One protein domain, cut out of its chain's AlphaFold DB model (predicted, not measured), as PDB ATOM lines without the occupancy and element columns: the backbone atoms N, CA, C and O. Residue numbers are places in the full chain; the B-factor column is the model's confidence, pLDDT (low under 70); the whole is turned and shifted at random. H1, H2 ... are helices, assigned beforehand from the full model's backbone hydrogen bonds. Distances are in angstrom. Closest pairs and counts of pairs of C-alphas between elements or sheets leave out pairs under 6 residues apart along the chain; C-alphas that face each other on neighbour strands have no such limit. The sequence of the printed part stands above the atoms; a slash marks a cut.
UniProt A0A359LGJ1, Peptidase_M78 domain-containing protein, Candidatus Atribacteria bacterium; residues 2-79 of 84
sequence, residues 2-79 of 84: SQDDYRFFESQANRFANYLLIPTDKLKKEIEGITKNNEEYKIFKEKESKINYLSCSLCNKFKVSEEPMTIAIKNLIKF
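AT A GLANCE: This is residues 2 to 79 of the 84 residues of the protein "Peptidase_M78 domain-containing protein" of Candidatus Atribacteria bacterium (UniProt A0A359LGJ1). Arm-like H1 sticks out with residues 3 to 13 from a body where H2 and H4 pack on core helix H5. 78 residues are printed with five named helices: all helix. It is only just loose, close to compact, with a radius of gyration of the C-alphas of 14.1 A, spanning 50 by 22 by 22 A.

HOW THE PARTS SIT: H1, residues 3 to 21, only just touches H5, residues 66 to 79, through residues 18 to 19 alone, with 3 C-alpha pairs within 8 A. H2, residues 24 to 37, touches H5 through residues 24 to 28 alone. H3, residues 39 to 43, is apart from H5. H4, residues 47 to 62, touches H5, opposite ways at a steep tilt of 61 degrees; C-alphas 55 and 70 are closest, 5.4 A. Every O i to N i+4 pair is within hydrogen-bond range except in H4: 10 of 12.

IN THESE COORDINATES: H1 spans 26.9 A from C-alpha 3 (-40.132, 42.109, -30.462) to C-alpha 21 (-21.039, 28.995, -44.151).

THE WHOLE: No printed residue is under 70 pLDDT.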
ATOM      1  N   SER A   2     -40.107  39.886 -26.087       91.19
ATOM      2  CA  SER A   2     -40.381  41.162 -26.758       91.19
ATOM      3  C   SER A   2     -39.992  41.091 -28.240       91.19
ATOM      4  O   SER A   2     -39.247  40.202 -28.663       91.19
ATOM      5  N   GLN A   3     -40.509  42.016 -29.049       88.88
ATOM      6  CA  GLN A   3     -40.132  42.109 -30.462       88.88
ATOM      7  C   GLN A   3     -38.640  42.449 -30.632       88.88
ATOM      8  O   GLN A   3     -38.008  41.991 -31.586       88.88
ATOM      9  N   ASP A   4     -38.075  43.196 -29.685       91.81
ATOM     10  CA  ASP A   4     -36.658  43.554 -29.672       91.81
ATOM     11  C   ASP A   4     -35.774  42.340 -29.372       91.81
ATOM     12  O   ASP A   4     -34.777  42.126 -30.064       91.81
ATOM     13  N   ASP A   5     -36.189  41.483 -28.433       91.25
ATOM     14  CA  ASP A   5     -35.492  40.223 -28.143       91.25
ATOM     15  C   ASP A   5     -35.453  39.320 -29.383       91.25
ATOM     16  O   ASP A   5     -34.411  38.758 -29.717       91.25
ATOM     17  N   TYR A   6     -36.575  39.207 -30.108       92.75
ATOM     18  CA  TYR A   6     -36.641  38.396 -31.326       92.75
ATOM     19  C   TYR A   6     -35.650  38.886 -32.387       92.75
ATOM     20  O   TYR A   6     -34.841  38.104 -32.887       92.75
ATOM     21  N   ARG A   7     -35.666  40.191 -32.689       93.12
ATOM     22  CA  ARG A   7     -34.747  40.803 -33.664       93.12
ATOM     23  C   ARG A   7     -33.290  40.635 -33.248       93.12
ATOM     24  O   ARG A   7     -32.426  40.391 -34.091       93.12
ATOM     25  N   PHE A   8     -33.008  40.745 -31.950       93.81
ATOM     26  CA  PHE A   8     -31.676  40.501 -31.422       93.81
ATOM     27  C   PHE A   8     -31.230  39.060 -31.697       93.81
ATOM     28  O   PHE A   8     -30.176  38.871 -32.310       93.81
ATOM     29  N   PHE A   9     -32.024  38.054 -31.324       94.56
ATOM     30  CA  PHE A   9     -31.665  36.649 -31.545       94.56
ATOM     31  C   PHE A   9     -31.527  36.300 -33.026       94.56
ATOM     32  O   PHE A   9     -30.554  35.650 -33.410       94.56
ATOM     33  N   GLU A  10     -32.434  36.793 -33.867       92.62
ATOM     34  CA  GLU A  10     -32.358  36.639 -35.321       92.62
ATOM     35  C   GLU A  10     -31.047  37.215 -35.877       92.62
ATOM     36  O   GLU A  10     -30.351  36.563 -36.658       92.62
ATOM     37  N   SER A  11     -30.630  38.397 -35.409       90.12
ATOM     38  CA  SER A  11     -29.360  39.000 -35.828       90.12
ATOM     39  C   SER A  11     -28.138  38.166 -35.421       90.12
ATOM     40  O   SER A  11     -27.188  38.049 -36.200       90.12
ATOM     41  N   GLN A  12     -28.154  37.558 -34.228       92.94
ATOM     42  CA  GLN A  12     -27.064  36.690 -33.773       92.94
ATOM     43  C   GLN A  12     -27.024  35.387 -34.577       92.94
ATOM     44  O   GLN A  12     -25.944  34.969 -34.995       92.94
ATOM     45  N   ALA A  13     -28.185  34.789 -34.858       93.06
ATOM     46  CA  ALA A  13     -28.291  33.583 -35.675       93.06
ATOM     47  C   ALA A  13     -27.772  33.822 -37.101       93.06
ATOM     48  O   ALA A  13     -26.958  33.043 -37.596       93.06
ATOM     49  N   ASN A  14     -28.152  34.943 -37.722       89.50
ATOM     50  CA  ASN A  14     -27.675  35.318 -39.053       89.50
ATOM     51  C   ASN A  14     -26.158  35.534 -39.087       89.50
ATOM     52  O   ASN A  14     -25.486  35.059 -40.003       89.50
ATOM     53  N   ARG A  15     -25.587  36.200 -38.072       88.38
ATOM     54  CA  ARG A  15     -24.126  36.356 -37.951       88.38
ATOM     55  C   ARG A  15     -23.426  35.011 -37.815       88.38
ATOM     56  O   ARG A  15     -22.448  34.767 -38.515       88.38
ATOM     57  N   PHE A  16     -23.931  34.147 -36.938       91.62
ATOM     58  CA  PHE A  16     -23.373  32.817 -36.731       91.62
ATOM     59  C   PHE A  16     -23.412  31.980 -38.016       91.62
ATOM     60  O   PHE A  16     -22.388  31.431 -38.418       91.62
ATOM     61  N   ALA A  17     -24.559  31.945 -38.700       91.94
ATOM     62  CA  ALA A  17     -24.715  31.234 -39.963       91.94
ATOM     63  C   ALA A  17     -23.743  31.750 -41.033       91.94
ATOM     64  O   ALA A  17     -23.121  30.952 -41.729       91.94
ATOM     65  N   ASN A  18     -23.557  33.070 -41.129       90.06
ATOM     66  CA  ASN A  18     -22.638  33.664 -42.096       90.06
ATOM     67  C   ASN A  18     -21.183  33.215 -41.851       90.06
ATOM     68  O   ASN A  18     -20.534  32.742 -42.779       90.06
ATOM     69  N   TYR A  19     -20.707  33.243 -40.600       89.62
ATOM     70  CA  TYR A  19     -19.363  32.753 -40.258       89.62
ATOM     71  C   TYR A  19     -19.187  31.247 -40.471       89.62
ATOM     72  O   TYR A  19     -18.105  30.801 -40.857       89.62
ATOM     73  N   LEU A  20     -20.235  30.460 -40.217       92.44
ATOM     74  CA  LEU A  20     -20.202  29.012 -40.397       92.44
ATOM     75  C   LEU A  20     -20.124  28.629 -41.882       92.44
ATOM     76  O   LEU A  20     -19.342  27.756 -42.259       92.44
ATOM     77  N   LEU A  21     -20.937  29.279 -42.717       94.00
ATOM     78  CA  LEU A  21     -21.039  28.995 -44.151       94.00
ATOM     79  C   LEU A  21     -19.894  29.621 -44.953       94.00
ATOM     80  O   LEU A  21     -19.463  29.057 -45.958       94.00
ATOM     81  N   ILE A  22     -19.378  30.766 -44.501       95.81
ATOM     82  CA  ILE A  22     -18.340  31.536 -45.186       95.81
ATOM     83  C   ILE A  22     -17.164  31.746 -44.221       95.81
ATOM     84  O   ILE A  22     -17.030  32.811 -43.614       95.81
ATOM     85  N   PRO A  23     -16.280  30.741 -44.053       93.75
ATOM     86  CA  PRO A  23     -15.140  30.874 -43.156       93.75
ATOM     87  C   PRO A  23     -14.210  32.014 -43.589       93.75
ATOM     88  O   PRO A  23     -13.683  31.996 -44.705       93.75
ATOM     89  N   THR A  24     -13.963  32.962 -42.683       91.12
ATOM     90  CA  THR A  24     -13.194  34.199 -42.916       91.12
ATOM     91  C   THR A  24     -11.837  33.950 -43.578       91.12
ATOM     92  O   THR A  24     -11.508  34.596 -44.571       91.12
ATOM     93  N   ASP A  25     -11.069  32.971 -43.093       91.44
ATOM     94  CA  ASP A  25      -9.736  32.662 -43.631       91.44
ATOM     95  C   ASP A  25      -9.786  32.122 -45.060       91.44
ATOM     96  O   ASP A  25      -8.909  32.409 -45.877       91.44
ATOM     97  N   LYS A  26     -10.819  31.329 -45.374       93.94
ATOM     98  CA  LYS A  26     -11.029  30.829 -46.735       93.94
ATOM     99  C   LYS A  26     -11.439  31.978 -47.642       93.94
ATOM    100  O   LYS A  26     -10.827  32.149 -48.688       93.94
ATOM    101  N   LEU A  27     -12.406  32.796 -47.219       95.00
ATOM    102  CA  LEU A  27     -12.853  33.962 -47.980       95.00
ATOM    103  C   LEU A  27     -11.689  34.912 -48.290       95.00
ATOM    104  O   LEU A  27     -11.520  35.318 -49.437       95.00
ATOM    105  N   LYS A  28     -10.837  35.197 -47.301       93.81
ATOM    106  CA  LYS A  28      -9.639  36.025 -47.473       93.81
ATOM    107  C   LYS A  28      -8.710  35.484 -48.561       93.81
ATOM    108  O   LYS A  28      -8.335  36.234 -49.457       93.81
ATOM    109  N   LYS A  29      -8.382  34.189 -48.521       93.56
ATOM    110  CA  LYS A  29      -7.520  33.551 -49.533       93.56
ATOM    111  C   LYS A  29      -8.110  33.632 -50.938       93.56
ATOM    112  O   LYS A  29      -7.377  33.866 -51.893       93.56
ATOM    113  N   GLU A  30      -9.420  33.445 -51.061       94.94
ATOM    114  CA  GLU A  30     -10.108  33.526 -52.350       94.94
ATOM    115  C   GLU A  30     -10.090  34.944 -52.921       94.94
ATOM    116  O   GLU A  30      -9.743  35.130 -54.088       94.94
ATOM    117  N   ILE A  31     -10.383  35.949 -52.092       93.38
ATOM    118  CA  ILE A  31     -10.315  37.354 -52.504       93.38
ATOM    119  C   ILE A  31      -8.889  37.710 -52.919       93.38
ATOM    120  O   ILE A  31      -8.708  38.230 -54.012       93.38
ATOM    121  N   GLU A  32      -7.874  37.379 -52.118       91.88
ATOM    122  CA  GLU A  32      -6.468  37.626 -52.471       91.88
ATOM    123  C   GLU A  32      -6.049  36.928 -53.775       91.88
ATOM    124  O   GLU A  32      -5.232  37.456 -54.533       91.88
ATOM    125  N   GLY A  33      -6.599  35.742 -54.051       91.56
ATOM    126  CA  GLY A  33      -6.391  35.037 -55.312       91.56
ATOM    127  C   GLY A  33      -6.982  35.793 -56.502       91.56
ATOM    128  O   GLY A  33      -6.306  35.949 -57.521       91.56
ATOM    129  N   ILE A  34      -8.211  36.298 -56.364       91.75
ATOM    130  CA  ILE A  34      -8.884  37.088 -57.404       91.75
ATOM    131  C   ILE A  34      -8.172  38.430 -57.602       91.75
ATOM    132  O   ILE A  34      -7.841  38.773 -58.733       91.75
ATOM    133  N   THR A  35      -7.863  39.166 -56.532       88.75
ATOM    134  CA  THR A  35      -7.254  40.502 -56.644       88.75
ATOM    135  C   THR A  35      -5.872  40.473 -57.297       88.75
ATOM    136  O   THR A  35      -5.518  41.396 -58.032       88.75
ATOM    137  N   LYS A  36      -5.093  39.406 -57.084       88.19
ATOM    138  CA  LYS A  36      -3.768  39.243 -57.703       88.19
ATOM    139  C   LYS A  36      -3.849  38.820 -59.170       88.19
ATOM    140  O   LYS A  36      -3.140  39.385 -60.006       88.19
ATOM    141  N   ASN A  37      -4.708  37.848 -59.479       87.31
ATOM    142  CA  ASN A  37      -4.625  37.096 -60.735       87.31
ATOM    143  C   ASN A  37      -5.714  37.437 -61.758       87.31
ATOM    144  O   ASN A  37      -5.584  37.047 -62.914       87.31
ATOM    145  N   ASN A  38      -6.783  38.130 -61.365       88.00
ATOM    146  CA  ASN A  38      -7.912  38.395 -62.248       88.00
ATOM    147  C   ASN A  38      -7.813  39.804 -62.855       88.00
ATOM    148  O   ASN A  38      -7.837  40.806 -62.140       88.00
ATOM    149  N   GLU A  39      -7.675  39.889 -64.181       86.56
ATOM    150  CA  GLU A  39      -7.607  41.174 -64.886       86.56
ATOM    151  C   GLU A  39      -8.955  41.897 -64.935       86.56
ATOM    152  O   GLU A  39      -8.979  43.118 -64.802       86.56
ATOM    153  N   GLU A  40     -10.074  41.170 -65.026       85.62
ATOM    154  CA  GLU A  40     -11.419  41.760 -64.998       85.62
ATOM    155  C   GLU A  40     -11.673  42.479 -63.674       85.62
ATOM    156  O   GLU A  40     -12.203  43.588 -63.656       85.62
ATOM    157  N   TYR A  41     -11.205  41.899 -62.562       87.75
ATOM    158  CA  TYR A  41     -11.271  42.542 -61.251       87.75
ATOM    159  C   TYR A  41     -10.588  43.922 -61.245       87.75
ATOM    160  O   TYR A  41     -11.092  44.868 -60.635       87.75
ATOM    161  N   LYS A  42      -9.459  44.066 -61.956       86.69
ATOM    162  CA  LYS A  42      -8.679  45.317 -62.018       86.69
ATOM    163  C   LYS A  42      -9.375  46.417 -62.827       86.69
ATOM    164  O   LYS A  42      -9.015  47.582 -62.678       86.69
ATOM    165  N   ILE A  43     -10.362  46.070 -63.659       90.00
ATOM    166  CA  ILE A  43     -11.147  47.037 -64.443       90.00
ATOM    167  C   ILE A  43     -12.063  47.857 -63.524       90.00
ATOM    168  O   ILE A  43     -12.270  49.053 -63.750       90.00
ATOM    169  N   PHE A  44     -12.595  47.243 -62.464       88.38
ATOM    170  CA  PHE A  44     -13.486  47.921 -61.529       88.38
ATOM    171  C   PHE A  44     -12.706  48.923 -60.673       88.38
ATOM    172  O   PHE A  44     -11.828  48.557 -59.896       88.38
ATOM    173  N   LYS A  45     -13.043  50.210 -60.795       86.00
ATOM    174  CA  LYS A  45     -12.424  51.289 -60.002       86.00
ATOM    175  C   LYS A  45     -13.146  51.532 -58.683       86.00
ATOM    176  O   LYS A  45     -12.522  51.860 -57.679       86.00
ATOM    177  N   GLU A  46     -14.463  51.377 -58.694       91.75
ATOM    178  CA  GLU A  46     -15.309  51.649 -57.539       91.75
ATOM    179  C   GLU A  46     -15.333  50.468 -56.573       91.75
ATOM    180  O   GLU A  46     -15.466  49.311 -56.976       91.75
ATOM    181  N   LYS A  47     -15.266  50.778 -55.275       90.06
ATOM    182  CA  LYS A  47     -15.277  49.776 -54.207       90.06
ATOM    183  C   LYS A  47     -16.531  48.903 -54.242       90.06
ATOM    184  O   LYS A  47     -16.423  47.694 -54.080       90.06
ATOM    185  N   GLU A  48     -17.702  49.493 -54.475       92.31
ATOM    186  CA  GLU A  48     -18.954  48.729 -54.497       92.31
ATOM    187  C   GLU A  48     -19.006  47.776 -55.698       92.31
ATOM    188  O   GLU A  48     -19.363  46.614 -55.543       92.31
ATOM    189  N   SER A  49     -18.532  48.214 -56.868       93.31
ATOM    190  CA  SER A  49     -18.421  47.361 -58.058       93.31
ATOM    191  C   SER A  49     -17.465  46.182 -57.850       93.31
ATOM    192  O   SER A  49     -17.777  45.061 -58.250       93.31
ATOM    193  N   LYS A  50     -16.340  46.397 -57.153       93.12
ATOM    194  CA  LYS A  50     -15.420  45.318 -56.753       93.12
ATOM    195  C   LYS A  50     -16.080  44.323 -55.801       93.12
ATOM    196  O   LYS A  50     -15.921  43.118 -55.979       93.12
ATOM    197  N   ILE A  51     -16.829  44.813 -54.811       94.62
ATOM    198  CA  ILE A  51     -17.566  43.955 -53.875       94.62
ATOM    199  C   ILE A  51     -18.604  43.128 -54.632       94.62
ATOM    200  O   ILE A  51     -18.617  41.913 -54.468       94.62
ATOM    201  N   ASN A  52     -19.403  43.747 -55.501       94.38
ATOM    202  CA  ASN A  52     -20.417  43.046 -56.290       94.38
ATOM    203  C   ASN A  52     -19.789  41.972 -57.189       94.38
ATOM    204  O   ASN A  52     -20.262  40.838 -57.222       94.38
ATOM    205  N   TYR A  53     -18.671  42.283 -57.854       94.44
ATOM    206  CA  TYR A  53     -17.940  41.298 -58.654       94.44
ATOM    207  C   TYR A  53     -17.468  40.103 -57.815       94.44
ATOM    208  O   TYR A  53     -17.684  38.948 -58.196       94.44
ATOM    209  N   LEU A  54     -16.843  40.364 -56.662       94.75
ATOM    210  CA  LEU A  54     -16.385  39.315 -55.751       94.75
ATOM    211  C   LEU A  54     -17.559  38.482 -55.224       94.75
ATOM    212  O   LEU A  54     -17.462  37.255 -55.188       94.75
ATOM    213  N   SER A  55     -18.678  39.120 -54.871       95.75
ATOM    214  CA  SER A  55     -19.882  38.440 -54.395       95.75
ATOM    215  C   SER A  55     -20.447  37.482 -55.435       95.75
ATOM    216  O   SER A  55     -20.635  36.303 -55.130       95.75
ATOM    217  N   CYS A  56     -20.633  37.946 -56.673       93.75
ATOM    218  CA  CYS A  56     -21.096  37.115 -57.786       93.75
ATOM    219  C   CYS A  56     -20.123  35.973 -58.107       93.75
ATOM    220  O   CYS A  56     -20.540  34.860 -58.422       93.75
ATOM    221  N   SER A  57     -18.819  36.225 -58.000       93.06
ATOM    222  CA  SER A  57     -17.793  35.224 -58.308       93.06
ATOM    223  C   SER A  57     -17.702  34.125 -57.243       93.06
ATOM    224  O   SER A  57     -17.408  32.970 -57.553       93.06
ATOM    225  N   LEU A  58     -17.945  34.467 -55.974       95.88
ATOM    226  CA  LEU A  58     -17.720  33.572 -54.840       95.88
ATOM    227  C   LEU A  58     -18.999  32.906 -54.314       95.88
ATOM    228  O   LEU A  58     -18.895  31.871 -53.651       95.88
ATOM    229  N   CYS A  59     -20.193  33.419 -54.627       95.00
ATOM    230  CA  CYS A  59     -21.463  32.868 -54.134       95.00
ATOM    231  C   CYS A  59     -21.623  31.370 -54.463       95.00
ATOM    232  O   CYS A  59     -21.892  30.561 -53.572       95.00
ATOM    233  N   ASN A  60     -21.313  30.970 -55.702       92.62
ATOM    234  CA  ASN A  60     -21.357  29.573 -56.146       92.62
ATOM    235  C   ASN A  60     -20.334  28.693 -55.418       92.62
ATOM    236  O   ASN A  60     -20.624  27.546 -55.075       92.62
ATOM    237  N   LYS A  61     -19.141  29.234 -55.146       95.25
ATOM    238  CA  LYS A  61     -18.058  28.500 -54.481       95.25
ATOM    239  C   LYS A  61     -18.390  28.189 -53.023       95.25
ATOM    240  O   LYS A  61     -18.116  27.086 -52.555       95.25
ATOM    241  N   PHE A  62     -19.003  29.140 -52.325       95.12
ATOM    242  CA  PHE A  62     -19.421  28.983 -50.930       95.12
ATOM    243  C   PHE A  62     -20.853  28.448 -50.779       95.12
ATOM    244  O   PHE A  62     -21.279  28.182 -49.661       95.12
ATOM    245  N   LYS A  63     -21.576  28.235 -51.890       95.25
ATOM    246  CA  LYS A  63     -22.965  27.744 -51.924       95.25
ATOM    247  C   LYS A  63     -23.921  28.598 -51.085       95.25
ATOM    248  O   LYS A  63     -24.769  28.077 -50.364       95.25
ATOM    249  N   VAL A  64     -23.775  29.914 -51.190       95.25
ATOM    250  CA  VAL A  64     -24.632  30.905 -50.526       95.25
ATOM    251  C   VAL A  64     -25.223  31.854 -51.561       95.25
ATOM    252  O   VAL A  64     -24.685  31.992 -52.658       95.25
ATOM    253  N   SER A  65     -26.317  32.528 -51.215       94.94
ATOM    254  CA  SER A  65     -26.818  33.639 -52.022       94.94
ATOM    255  C   SER A  65     -25.857  34.836 -51.980       94.94
ATOM    256  O   SER A  65     -24.955  34.924 -51.140       94.94
ATOM    257  N   GLU A  66     -26.048  35.767 -52.911       94.38
ATOM    258  CA  GLU A  66     -25.182  36.937 -53.073       94.38
ATOM    259  C   GLU A  66     -25.192  37.855 -51.844       94.38
ATOM    260  O   GLU A  66     -24.145  38.333 -51.425       94.38
ATOM    261  N   GLU A  67     -26.347  38.058 -51.209       92.94
ATOM    262  CA  GLU A  67     -26.474  38.960 -50.061       92.94
ATOM    263  C   GLU A  67     -25.625  38.521 -48.843       92.94
ATOM    264  O   GLU A  67     -24.804  39.321 -48.379       92.94
ATOM    265  N   PRO A  68     -25.702  37.265 -48.349       93.56
ATOM    266  CA  PRO A  68     -24.786  36.759 -47.328       93.56
ATOM    267  C   PRO A  68     -23.309  36.887 -47.709       93.56
ATOM    268  O   PRO A  68     -22.493  37.206 -46.842       93.56
ATOM    269  N   MET A  69     -22.964  36.674 -48.983       96.81
ATOM    270  CA  MET A  69     -21.590  36.832 -49.470       96.81
ATOM    271  C   MET A  69     -21.136  38.295 -49.417       96.81
ATOM    272  O   MET A  69     -20.075  38.593 -48.870       96.81
ATOM    273  N   THR A  70     -21.966  39.226 -49.884       95.56
ATOM    274  CA  THR A  70     -21.709  40.671 -49.814       95.56
ATOM    275  C   THR A  70     -21.513  41.131 -48.372       95.56
ATOM    276  O   THR A  70     -20.588  41.894 -48.085       95.56
ATOM    277  N   ILE A  71     -22.332  40.635 -47.438       93.44
ATOM    278  CA  ILE A  71     -22.178  40.913 -46.004       93.44
ATOM    279  C   ILE A  71     -20.835  40.377 -45.488       93.44
ATOM    280  O   ILE A  71     -20.122  41.099 -44.786       93.44
ATOM    281  N   ALA A  72     -20.466  39.146 -45.851       93.94
ATOM    282  CA  ALA A  72     -19.208  38.529 -45.435       93.94
ATOM    283  C   ALA A  72     -17.992  39.330 -45.924       93.94
ATOM    284  O   ALA A  72     -17.098  39.646 -45.138       93.94
ATOM    285  N   ILE A  73     -17.996  39.734 -47.196       94.44
ATOM    286  CA  ILE A  73     -16.937  40.540 -47.812       94.44
ATOM    287  C   ILE A  73     -16.840  41.911 -47.133       94.44
ATOM    288  O   ILE A  73     -15.753  42.318 -46.724       94.44
ATOM    289  N   LYS A  74     -17.968  42.609 -46.935       93.19
ATOM    290  CA  LYS A  74     -17.999  43.914 -46.247       93.19
ATOM    291  C   LYS A  74     -17.458  43.820 -44.819       93.19
ATOM    292  O   LYS A  74     -16.673  44.677 -44.410       93.19
ATOM    293  N   ASN A  75     -17.828  42.772 -44.082       91.06
ATOM    294  CA  ASN A  75     -17.302  42.522 -42.740       91.06
ATOM    295  C   ASN A  75     -15.795  42.263 -42.773       91.06
ATOM    296  O   ASN A  75     -15.054  42.873 -42.007       91.06
ATOM    297  N   LEU A  76     -15.326  41.418 -43.687       90.94
ATOM    298  CA  LEU A  76     -13.908  41.106 -43.825       90.94
ATOM    299  C   LEU A  76     -13.073  42.359 -44.141       90.94
ATOM    300  O   LEU A  76     -12.038  42.579 -43.519       90.94
ATOM    301  N   ILE A  77     -13.542  43.231 -45.033       90.44
ATOM    302  CA  ILE A  77     -12.871  44.509 -45.332       90.44
ATOM    303  C   ILE A  77     -12.834  45.405 -44.092       90.44
ATOM    304  O   ILE A  77     -11.808  46.011 -43.797       90.44
ATOM    305  N   LYS A  78     -13.948  45.478 -43.353       88.62
ATOM    306  CA  LYS A  78     -14.073  46.314 -42.156       88.62
ATOM    307  C   LYS A  78     -13.170  45.851 -41.009       88.62
ATOM    308  O   LYS A  78     -12.664  46.696 -40.280       88.62
ATOM    309  N   PHE A  79     -13.007  44.542 -40.820       84.94
ATOM    310  CA  PHE A  79     -12.342  43.973 -39.640       84.94
ATOM    311  C   PHE A  79     -10.946  43.402 -39.911       84.94
ATOM    312  O   PHE A  79     -10.202  43.164 -38.963       84.94
TER     313      PHE A  79